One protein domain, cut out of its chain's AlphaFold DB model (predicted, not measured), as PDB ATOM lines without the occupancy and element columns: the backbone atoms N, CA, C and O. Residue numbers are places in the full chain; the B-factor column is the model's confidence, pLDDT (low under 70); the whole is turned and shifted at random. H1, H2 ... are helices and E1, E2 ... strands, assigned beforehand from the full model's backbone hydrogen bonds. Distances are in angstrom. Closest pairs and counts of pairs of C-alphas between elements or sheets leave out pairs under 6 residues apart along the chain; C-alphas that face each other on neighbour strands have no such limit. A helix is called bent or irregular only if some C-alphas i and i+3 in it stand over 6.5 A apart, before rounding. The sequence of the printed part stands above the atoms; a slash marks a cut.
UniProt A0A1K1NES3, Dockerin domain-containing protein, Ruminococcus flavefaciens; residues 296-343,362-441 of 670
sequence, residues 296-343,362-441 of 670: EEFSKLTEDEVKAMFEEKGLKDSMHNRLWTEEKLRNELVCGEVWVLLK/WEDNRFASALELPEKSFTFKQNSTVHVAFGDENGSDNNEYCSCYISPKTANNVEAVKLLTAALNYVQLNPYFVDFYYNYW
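AT A GLANCE: This is residues 296 to 343 and 362 to 441 of the 670 residues of the protein "Dockerin domain-containing protein" of Ruminococcus flavefaciens (UniProt A0A1K1NES3). A strongly twisted sheet of four strands has H4 packed over E3, and H1 lies beyond H4, on its far side from the sheet, and runs the same way as H4 at a shallow tilt of 8 degrees; H3 packs on E2 and E3, and H2 stands crosswise to H4. The long hairpin of E2 and E3 runs on past the other strands, and its tip at Asn 394 makes one end of the longest axis. The printed part has 128 residues with four named helices and four named strands, in the order H1 H2 E1 H3 E2 E3 H4 E4. The sheet, E2 E3 E1 E4, is antiparallel throughout; the class is mixed, helices and strands. The whole is compact, with a radius of gyration of the C-alphas of 14.5 A and spans of 43 by 32 by 28 A.

HOW THE PARTS SIT: H1, residues 303 to 312, is close to but not clearly touching H4, residues 413 to 427: the closest C-alphas, of Val 306 and Asn 425, are 7.8 A apart, and the two run the same way at a shallow tilt of 8 degrees. H2, residues 326 to 333, touches H4 at residues 417 to 421 alone, about perpendicular at 88 degrees; the closest C-alphas, of Glu 326 and Thr 421, are 6.1 A apart. E1, residues 337 to 342, is an inner strand between E3, residues 397 to 408, and E4, residues 433 to 439; N 340 and O 404 are 2.8 A apart and N 339 and O 437 2.7 A, both within hydrogen-bond range. H3, residues 364 to 370, is on the sheet at a height over the sheet of 8.0 A; its closest C-alpha pair with E2, residues 378 to 390, is Asp 364 and Gln 382, 6.4 A. In the E2 and E3 hairpin, N 379 and O 407 are 2.8 A apart, within hydrogen-bond range. H4 is on the sheet over E3, height over the sheet 8.2 A; H3 and H4 on one face make two layers, helices and sheet. E3, H4 and E4 form a split strand-helix-strand unit, two strands of one sheet that follow each other among the strands with a helix between them along the chain, and with E1 between them in the sheet; its crossover is right-handed. Each O i to N i+4 pair is within hydrogen-bond range in H1, H2 and H4; H3 has 1 of 3, and 2 of 4 O i to N i+3 pairs.

IN THESE COORDINATES: H1 begins at C-alpha 303, (295.925, 210.709, 327.567), and is 14.3 A long; H2 is 10.6 A, E1 15.9 A and H3 10.9 A. H3 is irregular, but only just: C-alphas 365 and 368 are 6.9 A apart. E2, 28.3 A, bends by 78 degrees at residue 387, and E3, 33.1 A, by 51 degrees at residue 400. H4 is 20.8 A long; E4, 17.8 A, ends at C-alpha 439, (290.258, 204.784, 352.397).

THE WHOLE: The C-alphas farthest apart, of Asn 394 and Ala 411, are 46.0 A apart. Residues 344 to 361 are not printed, and C-alphas 343 and 362 are 10.0 A apart across the cut. The link from H1 to H2 is long. Mean pLDDT of the printed part is 73.4; it is under 70 at residues 316 to 321, 331 to 337, 362 to 366, 382 to 402 and 438 to 441.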
ATOM      1  N   GLU A 296     308.565 214.823 335.113       90.31
ATOM      2  CA  GLU A 296     308.337 216.095 334.410       90.31
ATOM      3  C   GLU A 296     308.143 215.963 332.892       90.31
ATOM      4  O   GLU A 296     307.596 216.874 332.256       90.31
ATOM      5  N   GLU A 297     308.654 214.897 332.280       91.50
ATOM      6  CA  GLU A 297     308.393 214.567 330.877       91.50
ATOM      7  C   GLU A 297     307.060 213.839 330.751       91.50
ATOM      8  O   GLU A 297     306.221 214.246 329.949       91.50
ATOM      9  N   PHE A 298     306.827 212.849 331.612       93.12
ATOM     10  CA  PHE A 298     305.588 212.084 331.656       93.12
ATOM     11  C   PHE A 298     304.360 212.971 331.895       93.12
ATOM     12  O   PHE A 298     303.354 212.845 331.205       93.12
ATOM     13  N   SER A 299     304.446 213.945 332.806       91.75
ATOM     14  CA  SER A 299     303.330 214.836 333.157       91.75
ATOM     15  C   SER A 299     302.877 215.758 332.017       91.75
ATOM     16  O   SER A 299     301.936 216.531 332.196       91.75
ATOM     17  N   LYS A 300     303.596 215.774 330.889       93.62
ATOM     18  CA  LYS A 300     303.256 216.551 329.689       93.62
ATOM     19  C   LYS A 300     302.604 215.704 328.599       93.62
ATOM     20  O   LYS A 300     302.160 216.285 327.610       93.62
ATOM     21  N   LEU A 301     302.583 214.382 328.761       92.62
ATOM     22  CA  LEU A 301     301.952 213.473 327.817       92.62
ATOM     23  C   LEU A 301     300.435 213.675 327.818       92.62
ATOM     24  O   LEU A 301     299.814 213.987 328.837       92.62
ATOM     25  N   THR A 302     299.849 213.506 326.642       92.12
ATOM     26  CA  THR A 302     298.403 213.414 326.449       92.12
ATOM     27  C   THR A 302     297.879 212.061 326.927       92.12
ATOM     28  O   THR A 302     298.633 211.101 327.071       92.12
ATOM     29  N   GLU A 303     296.569 211.964 327.155       87.75
ATOM     30  CA  GLU A 303     295.925 210.709 327.567       87.75
ATOM     31  C   GLU A 303     296.176 209.570 326.562       87.75
ATOM     32  O   GLU A 303     296.513 208.459 326.968       87.75
ATOM     33  N   ASP A 304     296.121 209.869 325.260       89.56
ATOM     34  CA  ASP A 304     296.409 208.908 324.189       89.56
ATOM     35  C   ASP A 304     297.870 208.423 324.216       89.56
ATOM     36  O   ASP A 304     298.140 207.244 323.984       89.56
ATOM     37  N   GLU A 305     298.824 209.304 324.532       92.62
ATOM     38  CA  GLU A 305     300.243 208.944 324.655       92.62
ATOM     39  C   GLU A 305     300.508 208.082 325.894       92.62
ATOM     40  O   GLU A 305     301.280 207.125 325.822       92.62
ATOM     41  N   VAL A 306     299.845 208.376 327.019       90.12
ATOM     42  CA  VAL A 306     299.920 207.540 328.228       90.12
ATOM     43  C   VAL A 306     299.321 206.163 327.955       90.12
ATOM     44  O   VAL A 306     299.932 205.151 328.296       90.12
ATOM     45  N   LYS A 307     298.167 206.108 327.281       87.94
ATOM     46  CA  LYS A 307     297.524 204.852 326.887       87.94
ATOM     47  C   LYS A 307     298.423 204.013 325.976       87.94
ATOM     48  O   LYS A 307     298.604 202.827 326.234       87.94
ATOM     49  N   ALA A 308     299.039 204.625 324.965       88.00
ATOM     50  CA  ALA A 308     299.978 203.935 324.083       88.00
ATOM     51  C   ALA A 308     301.202 203.390 324.844       88.00
ATOM     52  O   ALA A 308     301.647 202.273 324.585       88.00
ATOM     53  N   MET A 309     301.720 204.147 325.818       88.06
ATOM     54  CA  MET A 309     302.826 203.699 326.671       88.06
ATOM     55  C   MET A 309     302.426 202.513 327.560       88.06
ATOM     56  O   MET A 309     303.207 201.577 327.727       88.06
ATOM     57  N   PHE A 310     301.208 202.525 328.105       87.69
ATOM     58  CA  PHE A 310     300.658 201.405 328.872       87.69
ATOM     59  C   PHE A 310     300.545 200.150 327.996       87.69
ATOM     60  O   PHE A 310     301.013 199.083 328.393       87.69
ATOM     61  N   GLU A 311     300.032 200.286 326.770       85.06
ATOM     62  CA  GLU A 311     299.955 199.192 325.794       85.06
ATOM     63  C   GLU A 311     301.340 198.615 325.448       85.06
ATOM     64  O   GLU A 311     301.505 197.394 325.440       85.06
ATOM     65  N   GLU A 312     302.354 199.465 325.228       84.50
ATOM     66  CA  GLU A 312     303.743 199.038 324.971       84.50
ATOM     67  C   GLU A 312     304.334 198.255 326.152       84.50
ATOM     68  O   GLU A 312     305.015 197.245 325.962       84.50
ATOM     69  N   LYS A 313     304.048 198.697 327.380       80.44
ATOM     70  CA  LYS A 313     304.513 198.062 328.622       80.44
ATOM     71  C   LYS A 313     303.675 196.846 329.030       80.44
ATOM     72  O   LYS A 313     303.969 196.226 330.048       80.44
ATOM     73  N   GLY A 314     302.648 196.490 328.255       79.12
ATOM     74  CA  GLY A 314     301.738 195.388 328.568       79.12
ATOM     75  C   GLY A 314     300.803 195.667 329.751       79.12
ATOM     76  O   GLY A 314     300.154 194.741 330.237       79.12
ATOM     77  N   LEU A 315     300.708 196.923 330.194       77.81
ATOM     78  CA  LEU A 315     299.787 197.372 331.232       77.81
ATOM     79  C   LEU A 315     298.403 197.540 330.609       77.81
ATOM     80  O   LEU A 315     298.110 198.520 329.928       77.81
ATOM     81  N   LYS A 316     297.546 196.540 330.801       65.94
ATOM     82  CA  LYS A 316     296.147 196.607 330.370       65.94
ATOM     83  C   LYS A 316     295.301 197.219 331.475       65.94
ATOM     84  O   LYS A 316     295.497 196.876 332.640       65.94
ATOM     85  N   ASP A 317     294.332 198.050 331.089       60.25
ATOM     86  CA  ASP A 317     293.282 198.508 332.004       60.25
ATOM     87  C   ASP A 317     292.584 197.261 332.575       60.25
ATOM     88  O   ASP A 317     292.025 196.436 331.845       60.25
ATOM     89  N   SER A 318     292.774 197.037 333.868       57.66
ATOM     90  CA  SER A 318     292.478 195.794 334.575       57.66
ATOM     91  C   SER A 318     292.159 196.102 336.036       57.66
ATOM     92  O   SER A 318     292.117 197.255 336.451       57.66
ATOM     93  N   MET A 319     291.925 195.062 336.835       44.91
ATOM     94  CA  MET A 319     291.662 195.230 338.264       44.91
ATOM     95  C   MET A 319     292.848 195.856 339.022       44.91
ATOM     96  O   MET A 319     292.608 196.521 340.019       44.91
ATOM     97  N   HIS A 320     294.080 195.684 338.524       59.09
ATOM     98  CA  HIS A 320     295.316 196.102 339.204       59.09
ATOM     99  C   HIS A 320     296.008 197.312 338.559       59.09
ATOM    100  O   HIS A 320     296.792 198.004 339.200       59.09
ATOM    101  N   ASN A 321     295.736 197.576 337.277       69.38
ATOM    102  CA  ASN A 321     296.285 198.716 336.543       69.38
ATOM    103  C   ASN A 321     295.135 199.514 335.943       69.38
ATOM    104  O   ASN A 321     294.258 198.934 335.309       69.38
ATOM    105  N   ARG A 322     295.149 200.835 336.107       79.12
ATOM    106  CA  ARG A 322     294.066 201.731 335.707       79.12
ATOM    107  C   ARG A 322     294.598 202.945 334.964       79.12
ATOM    108  O   ARG A 322     295.465 203.658 335.471       79.12
ATOM    109  N   LEU A 323     294.004 203.262 333.813       86.19
ATOM    110  CA  LEU A 323     294.241 204.556 333.168       86.19
ATOM    111  C   LEU A 323     293.439 205.654 333.886       86.19
ATOM    112  O   LEU A 323     292.208 205.731 333.769       86.19
ATOM    113  N   TRP A 324     294.136 206.511 334.634       86.56
ATOM    114  CA  TRP A 324     293.545 207.653 335.325       86.56
ATOM    115  C   TRP A 324     293.335 208.823 334.370       86.56
ATOM    116  O   TRP A 324     294.280 209.306 333.744       86.56
ATOM    117  N   THR A 325     292.107 209.336 334.342       87.38
ATOM    118  CA  THR A 325     291.755 210.605 333.693       87.38
ATOM    119  C   THR A 325     291.430 211.654 334.756       87.38
ATOM    120  O   THR A 325     291.134 211.320 335.909       87.38
ATOM    121  N   GLU A 326     291.481 212.943 334.400       83.94
ATOM    122  CA  GLU A 326     291.088 214.014 335.331       83.94
ATOM    123  C   GLU A 326     289.631 213.861 335.797       83.94
ATOM    124  O   GLU A 326     289.305 214.210 336.930       83.94
ATOM    125  N   GLU A 327     288.756 213.359 334.923       80.75
ATOM    126  CA  GLU A 327     287.344 213.116 335.217       80.75
ATOM    127  C   GLU A 327     287.170 211.974 336.223       80.75
ATOM    128  O   GLU A 327     286.577 212.189 337.281       80.75
ATOM    129  N   LYS A 328     287.779 210.808 335.957       79.88
ATOM    130  CA  LYS A 328     287.751 209.653 336.873       79.88
ATOM    131  C   LYS A 328     288.290 210.029 338.251       79.88
ATOM    132  O   LYS A 328     287.657 209.750 339.264       79.88
ATOM    133  N   LEU A 329     289.422 210.735 338.300       80.06
ATOM    134  CA  LEU A 329     290.024 211.145 339.568       80.06
ATOM    135  C   LEU A 329     289.109 212.085 340.368       80.06
ATOM    136  O   LEU A 329     289.022 211.965 341.589       80.06
ATOM    137  N   ARG A 330     288.409 213.017 339.708       73.94
ATOM    138  CA  ARG A 330     287.450 213.901 340.392       73.94
ATOM    139  C   ARG A 330     286.284 213.123 340.985       73.94
ATOM    140  O   ARG A 330     285.876 213.468 342.087       73.94
ATOM    141  N   ASN A 331     285.774 212.114 340.287       68.00
ATOM    142  CA  ASN A 331     284.665 211.296 340.779       68.00
ATOM    143  C   ASN A 331     285.084 210.456 341.997       68.00
ATOM    144  O   ASN A 331     284.346 210.386 342.974       68.00
ATOM    145  N   GLU A 332     286.299 209.906 341.987       65.00
ATOM    146  CA  GLU A 332     286.805 209.028 343.056       65.00
ATOM    147  C   GLU A 332     287.248 209.802 344.315       65.00
ATOM    148  O   GLU A 332     286.979 209.383 345.444       65.00
ATOM    149  N   LEU A 333     287.852 210.988 344.152       64.50
ATOM    150  CA  LEU A 333     288.252 211.849 345.280       64.50
ATOM    151  C   LEU A 333     287.062 212.432 346.062       64.50
ATOM    152  O   LEU A 333     287.250 212.954 347.161       64.50
ATOM    153  N   VAL A 334     285.843 212.373 345.515       52.47
ATOM    154  CA  VAL A 334     284.616 212.747 346.242       52.47
ATOM    155  C   VAL A 334     284.299 211.730 347.341       52.47
ATOM    156  O   VAL A 334     283.703 212.099 348.354       52.47
ATOM    157  N   CYS A 335     284.723 210.478 347.166       39.25
ATOM    158  CA  CYS A 335     284.371 209.372 348.045       39.25
ATOM    159  C   CYS A 335     285.490 209.044 349.054       39.25
ATOM    160  O   CYS A 335     285.177 208.624 350.167       39.25
ATOM    161  N   GLY A 336     286.770 209.323 348.753       59.44
ATOM    162  CA  GLY A 336     287.858 209.278 349.744       59.44
ATOM    163  C   GLY A 336     289.274 209.447 349.192       59.44
ATOM    164  O   GLY A 336     289.498 210.144 348.206       59.44
ATOM    165  N   GLU A 337     290.251 208.849 349.878       69.81
ATOM    166  CA  GLU A 337     291.679 208.952 349.552       69.81
ATOM    167  C   GLU A 337     292.149 207.744 348.726       69.81
ATOM    168  O   GLU A 337     291.864 206.606 349.097       69.81
ATOM    169  N   VAL A 338     292.906 207.985 347.646       76.19
ATOM    170  CA  VAL A 338     293.575 206.937 346.850       76.19
ATOM    171  C   VAL A 338     294.962 206.669 347.430       76.19
ATOM    172  O   VAL A 338     295.815 207.557 347.470       76.19
ATOM    173  N   TRP A 339     295.186 205.441 347.865       80.25
ATOM    174  CA  TRP A 339     296.440 204.931 348.398       80.25
ATOM    175  C   TRP A 339     297.124 204.066 347.342       80.25
ATOM    176  O   TRP A 339     296.497 203.246 346.687       80.25
ATOM    177  N   VAL A 340     298.424 204.235 347.172       81.75
ATOM    178  CA  VAL A 340     299.232 203.390 346.292       81.75
ATOM    179  C   VAL A 340     299.759 202.228 347.119       81.75
ATOM    180  O   VAL A 340     300.428 202.464 348.127       81.75
ATOM    181  N   LEU A 341     299.438 200.999 346.715       77.62
ATOM    182  CA  LEU A 341     299.990 199.777 347.285       77.62
ATOM    183  C   LEU A 341     301.303 199.445 346.599       77.62
ATOM    184  O   LEU A 341     301.406 199.404 345.372       77.62
ATOM    185  N   LEU A 342     302.300 199.179 347.428       73.88
ATOM    186  CA  LEU A 342     303.646 198.842 347.017       73.88
ATOM    187  C   LEU A 342     304.032 197.499 347.618       73.88
ATOM    188  O   LEU A 342     303.601 197.145 348.723       73.88
ATOM    189  N   LYS A 343     304.896 196.772 346.906       70.25
ATOM    190  CA  LYS A 343     305.541 195.578 347.452       70.25
ATOM    191  C   LYS A 343     306.196 195.952 348.790       70.25
ATOM    192  O   LYS A 343     306.715 197.072 348.909       70.25
ATOM    193  N   TRP A 362     308.017 201.426 354.586       57.88
ATOM    194  CA  TRP A 362     309.051 202.260 353.961       57.88
ATOM    195  C   TRP A 362     309.446 203.392 354.920       57.88
ATOM    196  O   TRP A 362     308.721 203.714 355.853       57.88
ATOM    197  N   GLU A 363     310.605 204.020 354.722       56.94
ATOM    198  CA  GLU A 363     310.867 205.301 355.387       56.94
ATOM    199  C   GLU A 363     310.002 206.385 354.724       56.94
ATOM    200  O   GLU A 363     310.094 206.560 353.508       56.94
ATOM    201  N   ASP A 364     309.219 207.154 355.496       55.09
ATOM    202  CA  ASP A 364     308.332 208.225 354.987       55.09
ATOM    203  C   ASP A 364     309.024 209.165 353.979       55.09
ATOM    204  O   ASP A 364     308.429 209.623 353.002       55.09
ATOM    205  N   ASN A 365     310.315 209.429 354.191       58.06
ATOM    206  CA  ASN A 365     311.109 210.329 353.357       58.06
ATOM    207  C   ASN A 365     311.606 209.697 352.045       58.06
ATOM    208  O   ASN A 365     312.232 210.391 351.250       58.06
ATOM    209  N   ARG A 366     311.359 208.403 351.796       64.62
ATOM    210  CA  ARG A 366     311.874 207.680 350.619       64.62
ATOM    211  C   ARG A 366     310.833 207.347 349.559       64.62
ATOM    212  O   ARG A 366     311.219 206.961 348.455       64.62
ATOM    213  N   PHE A 367     309.544 207.550 349.830       71.75
ATOM    214  CA  PHE A 367     308.499 207.351 348.818       71.75
ATOM    215  C   PHE A 367     308.741 208.196 347.570       71.75
ATOM    216  O   PHE A 367     308.611 207.698 346.459       71.75
ATOM    217  N   ALA A 368     309.159 209.451 347.738       73.88
ATOM    218  CA  ALA A 368     309.441 210.333 346.614       73.88
ATOM    219  C   ALA A 368     310.559 209.785 345.717       73.88
ATOM    220  O   ALA A 368     310.394 209.710 344.503       73.88
ATOM    221  N   SER A 369     311.675 209.353 346.315       73.69
ATOM    222  CA  SER A 369     312.803 208.799 345.566       73.69
ATOM    223  C   SER A 369     312.454 207.486 344.879       73.69
ATOM    224  O   SER A 369     312.777 207.316 343.710       73.69
ATOM    225  N   ALA A 370     311.784 206.571 345.575       72.62
ATOM    226  CA  ALA A 370     311.578 205.227 345.054       72.62
ATOM    227  C   ALA A 370     310.339 205.102 344.151       72.62
ATOM    228  O   ALA A 370     310.309 204.212 343.310       72.62
ATOM    229  N   LEU A 371     309.386 206.039 344.223       81.56
ATOM    230  CA  LEU A 371     308.356 206.238 343.192       81.56
ATOM    231  C   LEU A 371     308.800 207.185 342.067       81.56
ATOM    232  O   LEU A 371     308.017 207.456 341.159       81.56
ATOM    233  N   GLU A 372     310.027 207.712 342.137       84.44
ATOM    234  CA  GLU A 372     310.591 208.673 341.179       84.44
ATOM    235  C   GLU A 372     309.731 209.939 340.990       84.44
ATOM    236  O   GLU A 372     309.688 210.561 339.927       84.44
ATOM    237  N   LEU A 373     309.046 210.354 342.058       87.81
ATOM    238  CA  LEU A 373     308.196 211.535 342.082       87.81
ATOM    239  C   LEU A 373     308.927 212.731 342.715       87.81
ATOM    240  O   LEU A 373     309.549 212.610 343.772       87.81
ATOM    241  N   PRO A 374     308.817 213.939 342.138       87.75
ATOM    242  CA  PRO A 374     309.541 215.098 342.639       87.75
ATOM    243  C   PRO A 374     309.018 215.563 344.008       87.75
ATOM    244  O   PRO A 374     307.902 216.074 344.119       87.75
ATOM    245  N   GLU A 375     309.871 215.508 345.037       84.44
ATOM    246  CA  GLU A 375     309.562 215.948 346.414       84.44
ATOM    247  C   GLU A 375     309.022 217.380 346.497       84.44
ATOM    248  O   GLU A 375     308.196 217.705 347.349       84.44
ATOM    249  N   LYS A 376     309.480 218.272 345.613       86.88
ATOM    250  CA  LYS A 376     308.993 219.661 345.538       86.88
ATOM    251  C   LYS A 376     307.502 219.741 345.177       86.88
ATOM    252  O   LYS A 376     306.848 220.710 345.551       86.88
ATOM    253  N   SER A 377     306.982 218.737 344.470       85.62
ATOM    254  CA  SER A 377     305.626 218.712 343.918       85.62
ATOM    255  C   SER A 377     304.653 217.879 344.749       85.62
ATOM    256  O   SER A 377     303.453 218.127 344.657       85.62
ATOM    257  N   PHE A 378     305.135 216.937 345.568       88.69
ATOM    258  CA  PHE A 378     304.286 216.002 346.312       88.69
ATOM    259  C   PHE A 378     304.668 215.883 347.793       88.69
ATOM    260  O   PHE A 378     305.832 216.019 348.178       88.69
ATOM    261  N   THR A 379     303.668 215.660 348.643       85.06
ATOM    262  CA  THR A 379     303.809 215.101 349.993       85.06
ATOM    263  C   THR A 379     303.377 213.646 349.983       85.06
ATOM    264  O   THR A 379     302.437 213.291 349.273       85.06
ATOM    265  N   PHE A 380     304.020 212.839 350.819       79.75
ATOM    266  CA  PHE A 380     303.679 211.438 351.020       79.75
ATOM    267  C   PHE A 380     303.244 211.237 352.465       79.75
ATOM    268  O   PHE A 380     303.788 211.869 353.373       79.75
ATOM    269  N   LYS A 381     302.243 210.386 352.667       74.00
ATOM    270  CA  LYS A 381     301.811 209.935 353.989       74.00
ATOM    271  C   LYS A 381     301.673 208.424 353.937       74.00
ATOM    272  O   LYS A 381     300.930 207.926 353.099       74.00
ATOM    273  N   GLN A 382     302.367 207.710 354.808       67.75
ATOM    274  CA  GLN A 382     302.214 206.266 354.936       67.75
ATOM    275  C   GLN A 382     300.984 205.899 355.788       67.75
ATOM    276  O   GLN A 382     300.589 206.664 356.673       67.75
ATOM    277  N   ASN A 383     300.370 204.742 355.511       58.19
ATOM    278  CA  ASN A 383     299.376 204.102 356.385       58.19
ATOM    279  C   ASN A 383     299.954 202.829 357.022       58.19
ATOM    280  O   ASN A 383     300.967 202.308 356.553       58.19
ATOM    281  N   SER A 384     299.270 202.293 358.038       53.31
ATOM    282  CA  SER A 384     299.567 200.960 358.581       53.31
ATOM    283  C   SER A 384     299.603 199.884 357.484       53.31
ATOM    284  O   SER A 384     298.979 200.048 356.432       53.31
ATOM    285  N   THR A 385     300.309 198.779 357.745       53.78
ATOM    286  CA  THR A 385     300.356 197.581 356.889       53.78
ATOM    287  C   THR A 385     298.957 197.221 356.389       53.78
ATOM    288  O   THR A 385     298.016 197.129 357.179       53.78
ATOM    289  N   VAL A 386     298.815 197.066 355.069       51.47
ATOM    290  CA  VAL A 386     297.537 196.706 354.446       51.47
ATOM    291  C   VAL A 386     297.600 195.233 354.072       51.47
ATOM    292  O   VAL A 386     298.466 194.827 353.299       51.47
ATOM    293  N   HIS A 387     296.686 194.442 354.628       51.03
ATOM    294  CA  HIS A 387     296.459 193.068 354.193       51.03
ATOM    295  C   HIS A 387     295.546 193.108 352.975       51.03
ATOM    296  O   HIS A 387     294.395 193.543 353.074       51.03
ATOM    297  N   VAL A 388     296.062 192.683 351.829       44.88
ATOM    298  CA  VAL A 388     295.283 192.617 350.594       44.88
ATOM    299  C   VAL A 388     295.355 191.189 350.092       44.88
ATOM    300  O   VAL A 388     296.427 190.710 349.742       44.88
ATOM    301  N   ALA A 389     294.210 190.509 350.069       38.09
ATOM    302  CA  ALA A 389     294.091 189.223 349.404       38.09
ATOM    303  C   ALA A 389     294.055 189.479 347.892       38.09
ATOM    304  O   ALA A 389     293.016 189.864 347.347       38.09
ATOM    305  N   PHE A 390     295.190 189.306 347.220       42.84
ATOM    306  CA  PHE A 390     295.200 189.218 345.766       42.84
ATOM    307  C   PHE A 390     294.667 187.834 345.415       42.84
ATOM    308  O   PHE A 390     295.254 186.828 345.781       42.84
ATOM    309  N   GLY A 391     293.484 187.775 344.807       34.62
ATOM    310  CA  GLY A 391     292.923 186.514 344.337       34.62
ATOM    311  C   GLY A 391     293.617 186.095 343.051       34.62
ATOM    312  O   GLY A 391     293.110 186.385 341.970       34.62
ATOM    313  N   ASP A 392     294.767 185.450 343.155       31.22
ATOM    314  CA  ASP A 392     295.321 184.631 342.089       31.22
ATOM    315  C   ASP A 392     294.648 183.248 342.061       31.22
ATOM    316  O   ASP A 392     294.035 182.787 343.027       31.22
ATOM    317  N   GLU A 393     294.710 182.593 340.898       32.12
ATOM    318  CA  GLU A 393     294.008 181.339 340.572       32.12
ATOM    319  C   GLU A 393     294.406 180.138 341.466       32.12
ATOM    320  O   GLU A 393     293.847 179.058 341.306       32.12
ATOM    321  N   ASN A 394     295.307 180.329 342.440       30.73
ATOM    322  CA  ASN A 394     295.827 179.305 343.353       30.73
ATOM    323  C   ASN A 394     295.663 179.620 344.856       30.73
ATOM    324  O   ASN A 394     296.338 179.005 345.678       30.73
ATOM    325  N   GLY A 395     294.722 180.487 345.236       30.97
ATOM    326  CA  GLY A 395     294.248 180.571 346.621       30.97
ATOM    327  C   GLY A 395     294.949 181.611 347.501       30.97
ATOM    328  O   GLY A 395     296.149 181.812 347.439       30.97
ATOM    329  N   SER A 396     294.115 182.257 348.320       33.41
ATOM    330  CA  SER A 396     294.363 183.202 349.419       33.41
ATOM    331  C   SER A 396     295.805 183.416 349.915       33.41
ATOM    332  O   SER A 396     296.124 183.063 351.049       33.41
ATOM    333  N   ASP A 397     296.619 184.142 349.158       36.38
ATOM    334  CA  ASP A 397     297.821 184.766 349.704       36.38
ATOM    335  C   ASP A 397     297.426 186.062 350.444       36.38
ATOM    336  O   ASP A 397     297.164 187.110 349.845       36.38
ATOM    337  N   ASN A 398     297.369 186.011 351.781       42.75
ATOM    338  CA  ASN A 398     297.306 187.202 352.641       42.75
ATOM    339  C   ASN A 398     298.682 187.886 352.675       42.75
ATOM    340  O   ASN A 398     299.352 187.935 353.708       42.75
ATOM    341  N   ASN A 399     299.121 188.410 351.535       46.91
ATOM    342  CA  ASN A 399     300.377 189.141 351.457       46.91
ATOM    343  C   ASN A 399     300.222 190.511 352.151       46.91
ATOM    344  O   ASN A 399     299.225 191.224 351.993       46.91
ATOM    345  N   GLU A 400     301.193 190.861 352.996       56.09
ATOM    346  CA  GLU A 400     301.284 192.181 353.625       56.09
ATOM    347  C   GLU A 400     301.861 193.168 352.608       56.09
ATOM    348  O   GLU A 400     302.827 192.838 351.928       56.09
ATOM    349  N   TYR A 401     301.302 194.375 352.496       65.88
ATOM    350  CA  TYR A 401     301.780 195.404 351.565       65.88
ATOM    351  C   TYR A 401     302.015 196.739 352.270       65.88
ATOM    352  O   TYR A 401     301.377 197.068 353.278       65.88
ATOM    353  N   CYS A 402     302.921 197.542 351.707       69.38
ATOM    354  CA  CYS A 402     303.070 198.940 352.096       69.38
ATOM    355  C   CYS A 402     302.039 199.788 351.353       69.38
ATOM    356  O   CYS A 402     301.771 199.548 350.179       69.38
ATOM    357  N   SER A 403     301.492 200.814 352.008       73.75
ATOM    358  CA  SER A 403     300.608 201.773 351.343       73.75
ATOM    359  C   SER A 403     301.030 203.214 351.604       73.75
ATOM    360  O   SER A 403     301.398 203.578 352.725       73.75
ATOM    361  N   CYS A 404     300.964 204.050 350.568       77.25
ATOM    362  CA  CYS A 404     301.232 205.479 350.689       77.25
ATOM    363  C   CYS A 404     300.198 206.332 349.961       77.25
ATOM    364  O   CYS A 404     299.770 206.026 348.850       77.25
ATOM    365  N   TYR A 405     299.829 207.439 350.586       82.44
ATOM    366  CA  TYR A 405     298.998 208.476 350.006       82.44
ATOM    367  C   TYR A 405     299.879 209.558 349.385       82.44
ATOM    368  O   TYR A 405     300.810 210.052 350.029       82.44
ATOM    369  N   ILE A 406     299.562 209.949 348.150       87.06
ATOM    370  CA  ILE A 406     300.286 210.971 347.388       87.06
ATOM    371  C   ILE A 406     299.426 212.234 347.327       87.06
ATOM    372  O   ILE A 406     298.316 212.208 346.800       87.06
ATOM    373  N   SER A 407     299.936 213.362 347.827       86.12
ATOM    374  CA  SER A 407     299.219 214.647 347.791       86.12
ATOM    375  C   SER A 407     300.016 215.720 347.042       86.12
ATOM    376  O   SER A 407     301.162 215.992 347.405       86.12
ATOM    377  N   PRO A 408     299.442 216.385 346.024       89.38
ATOM    378  CA  PRO A 408     300.092 217.509 345.354       89.38
ATOM    379  C   PRO A 408     300.292 218.713 346.287       89.38
ATOM    380  O   PRO A 408     299.370 219.155 346.969       89.38
ATOM    381  N   LYS A 409     301.478 219.326 346.247       89.69
ATOM    382  CA  LYS A 409     301.826 220.565 346.968       89.69
ATOM    383  C   LYS A 409     301.352 221.814 346.210       89.69
ATOM    384  O   LYS A 409     302.143 222.697 345.889       89.69
ATOM    385  N   THR A 410     300.059 221.903 345.907       84.44
ATOM    386  CA  THR A 410     299.458 223.096 345.283       84.44
ATOM    387  C   THR A 410     298.103 223.428 345.899       84.44
ATOM    388  O   THR A 410     297.352 222.545 346.296       84.44
ATOM    389  N   ALA A 411     297.787 224.723 345.979       77.88
ATOM    390  CA  ALA A 411     296.490 225.218 346.443       77.88
ATOM    391  C   ALA A 411     295.457 225.341 345.305       77.88
ATOM    392  O   ALA A 411     294.287 225.629 345.558       77.88
ATOM    393  N   ASN A 412     295.879 225.174 344.045       84.69
ATOM    394  CA  ASN A 412     294.989 225.226 342.892       84.69
ATOM    395  C   ASN A 412     294.410 223.834 342.619       84.69
ATOM    396  O   ASN A 412     295.108 222.959 342.117       84.69
ATOM    397  N   ASN A 413     293.113 223.651 342.877       76.19
ATOM    398  CA  ASN A 413     292.427 222.368 342.693       76.19
ATOM    399  C   ASN A 413     292.498 221.820 341.257       76.19
ATOM    400  O   ASN A 413     292.469 220.609 341.063       76.19
ATOM    401  N   VAL A 414     292.574 222.680 340.238       79.75
ATOM    402  CA  VAL A 414     292.687 222.219 338.844       79.75
ATOM    403  C   VAL A 414     294.081 221.654 338.582       79.75
ATOM    404  O   VAL A 414     294.207 220.591 337.982       79.75
ATOM    405  N   GLU A 415     295.120 222.331 339.067       84.81
ATOM    406  CA  GLU A 415     296.505 221.855 338.967       84.81
ATOM    407  C   GLU A 415     296.757 220.633 339.850       84.81
ATOM    408  O   GLU A 415     297.478 219.732 339.434       84.81
ATOM    409  N   ALA A 416     296.139 220.573 341.034       83.50
ATOM    410  CA  ALA A 416     296.231 219.433 341.938       83.50
ATOM    411  C   ALA A 416     295.721 218.157 341.262       83.50
ATOM    412  O   ALA A 416     296.427 217.155 341.248       83.50
ATOM    413  N   VAL A 417     294.536 218.214 340.642       84.88
ATOM    414  CA  VAL A 417     293.968 217.067 339.918       84.88
ATOM    415  C   VAL A 417     294.886 216.641 338.777       84.88
ATOM    416  O   VAL A 417     295.221 215.471 338.694       84.88
ATOM    417  N   LYS A 418     295.393 217.579 337.970       87.94
ATOM    418  CA  LYS A 418     296.333 217.263 336.880       87.94
ATOM    419  C   LYS A 418     297.610 216.580 337.363       87.94
ATOM    420  O   LYS A 418     298.021 215.568 336.801       87.94
ATOM    421  N   LEU A 419     298.235 217.134 338.402       89.81
ATOM    422  CA  LEU A 419     299.467 216.591 338.974       89.81
ATOM    423  C   LEU A 419     299.243 215.210 339.582       89.81
ATOM    424  O   LEU A 419     300.081 214.332 339.402       89.81
ATOM    425  N   LEU A 420     298.124 215.014 340.279       90.31
ATOM    426  CA  LEU A 420     297.796 213.733 340.888       90.31
ATOM    427  C   LEU A 420     297.427 212.683 339.834       90.31
ATOM    428  O   LEU A 420     297.924 211.570 339.922       90.31
ATOM    429  N   THR A 421     296.655 213.030 338.799       90.81
ATOM    430  CA  THR A 421     296.368 212.130 337.666       90.81
ATOM    431  C   THR A 421     297.661 211.661 337.001       90.81
ATOM    432  O   THR A 421     297.853 210.464 336.798       90.81
ATOM    433  N   ALA A 422     298.584 212.587 336.719       93.06
ATOM    434  CA  ALA A 422     299.888 212.235 336.170       93.06
ATOM    435  C   ALA A 422     300.687 211.338 337.127       93.06
ATOM    436  O   ALA A 422     301.274 210.359 336.682       93.06
ATOM    437  N   ALA A 423     300.692 211.636 338.431       92.31
ATOM    438  CA  ALA A 423     301.404 210.832 339.422       92.31
ATOM    439  C   ALA A 423     300.852 209.407 339.509       92.31
ATOM    440  O   ALA A 423     301.632 208.464 339.454       92.31
ATOM    441  N   LEU A 424     299.530 209.235 339.570       91.81
ATOM    442  CA  LEU A 424     298.897 207.917 339.656       91.81
ATOM    443  C   LEU A 424     299.123 207.074 338.393       91.81
ATOM    444  O   LEU A 424     299.313 205.868 338.494       91.81
ATOM    445  N   ASN A 425     299.160 207.680 337.203       92.81
ATOM    446  CA  ASN A 425     299.552 206.953 335.989       92.81
ATOM    447  C   ASN A 425     301.051 206.623 335.967       92.81
ATOM    448  O   ASN A 425     301.435 205.547 335.524       92.81
ATOM    449  N   TYR A 426     301.898 207.526 336.464       92.62
ATOM    450  CA  TYR A 426     303.347 207.343 336.469       92.62
ATOM    451  C   TYR A 426     303.798 206.230 337.418       92.62
ATOM    452  O   TYR A 426     304.604 205.389 337.033       92.62
ATOM    453  N   VAL A 427     303.253 206.182 338.639       89.69
ATOM    454  CA  VAL A 427     303.655 205.178 339.640       89.69
ATOM    455  C   VAL A 427     303.339 203.750 339.207       89.69
ATOM    456  O   VAL A 427     304.053 202.850 339.613       89.69
ATOM    457  N   GLN A 428     302.349 203.531 338.339       90.81
ATOM    458  CA  GLN A 428     302.037 202.199 337.797       90.81
ATOM    459  C   GLN A 428     303.145 201.629 336.909       90.81
ATOM    460  O   GLN A 428     303.229 200.422 336.709       90.81
ATOM    461  N   LEU A 429     304.017 202.492 336.382       86.81
ATOM    462  CA  LEU A 429     305.190 202.075 335.619       86.81
ATOM    463  C   LEU A 429     306.336 201.603 336.527       86.81
ATOM    464  O   LEU A 429     307.341 201.098 336.029       86.81
ATOM    465  N   ASN A 430     306.215 201.806 337.841       84.50
ATOM    466  CA  ASN A 430     307.251 201.498 338.809       84.50
ATOM    467  C   ASN A 430     307.216 200.005 339.210       84.50
ATOM    468  O   ASN A 430     306.148 199.498 339.547       84.50
ATOM    469  N   PRO A 431     308.356 199.288 339.266       78.56
ATOM    470  CA  PRO A 431     308.404 197.866 339.642       78.56
ATOM    471  C   PRO A 431     307.898 197.530 341.055       78.56
ATOM    472  O   PRO A 431     307.577 196.365 341.339       78.56
ATOM    473  N   TYR A 432     307.867 198.526 341.945       77.50
ATOM    474  CA  TYR A 432     307.314 198.409 343.291       77.50
ATOM    475  C   TYR A 432     305.802 198.516 343.342       77.50
ATOM    476  O   TYR A 432     305.223 198.062 344.327       77.50
ATOM    477  N   PHE A 433     305.176 199.108 342.325       82.94
ATOM    478  CA  PHE A 433     303.730 199.218 342.264       82.94
ATOM    479  C   PHE A 433     303.090 197.832 342.258       82.94
ATOM    480  O   PHE A 433     303.548 196.911 341.576       82.94
ATOM    481  N   VAL A 434     302.046 197.698 343.067       75.69
ATOM    482  CA  VAL A 434     301.226 196.491 343.143       75.69
ATOM    483  C   VAL A 434     299.816 196.816 342.689       75.69
ATOM    484  O   VAL A 434     299.327 196.184 341.758       75.69
ATOM    485  N   ASP A 435     299.169 197.777 343.350       76.38
ATOM    486  CA  ASP A 435     297.775 198.139 343.084       76.38
ATOM    487  C   ASP A 435     297.428 199.494 343.738       76.38
ATOM    488  O   ASP A 435     298.274 200.155 344.351       76.38
ATOM    489  N   PHE A 436     296.169 199.915 343.659       79.81
ATOM    490  CA  PHE A 436     295.603 201.001 344.445       79.81
ATOM    491  C   PHE A 436     294.714 200.453 345.565       79.81
ATOM    492  O   PHE A 436     293.813 199.650 345.349       79.81
ATOM    493  N   TYR A 437     294.943 200.945 346.777       72.81
ATOM    494  CA  TYR A 437     294.025 200.828 347.901       72.81
ATOM    495  C   TYR A 437     293.301 202.151 348.084       72.81
ATOM    496  O   TYR A 437     293.709 203.187 347.573       72.81
ATOM    497  N   TYR A 438     292.233 202.160 348.851       69.81
ATOM    498  CA  TYR A 438     291.479 203.372 349.049       69.81
ATOM    499  C   TYR A 438     290.963 203.398 350.493       69.81
ATOM    500  O   TYR A 438     290.647 202.361 351.074       69.81
ATOM    501  N   ASN A 439     290.855 204.591 351.075       55.84
ATOM    502  CA  ASN A 439     290.258 204.784 352.397       55.84
ATOM    503  C   ASN A 439     289.110 205.788 352.288       55.84
ATOM    504  O   ASN A 439     289.333 206.957 351.968       55.84
ATOM    505  N   TYR A 440     287.886 205.355 352.579       51.62
ATOM    506  CA  TYR A 440     286.728 206.247 352.662       51.62
ATOM    507  C   TYR A 440     286.593 206.800 354.089       51.62
ATOM    508  O   TYR A 440     286.643 206.073 355.082       51.62
ATOM    509  N   TRP A 441     286.463 208.125 354.213       42.59
ATOM    510  CA  TRP A 441     286.362 208.802 355.508       42.59
ATOM    511  C   TRP A 441     284.985 208.567 356.151       42.59
ATOM    512  O   TRP A 441     284.021 209.267 355.862       42.59
TER     513      TRP A 441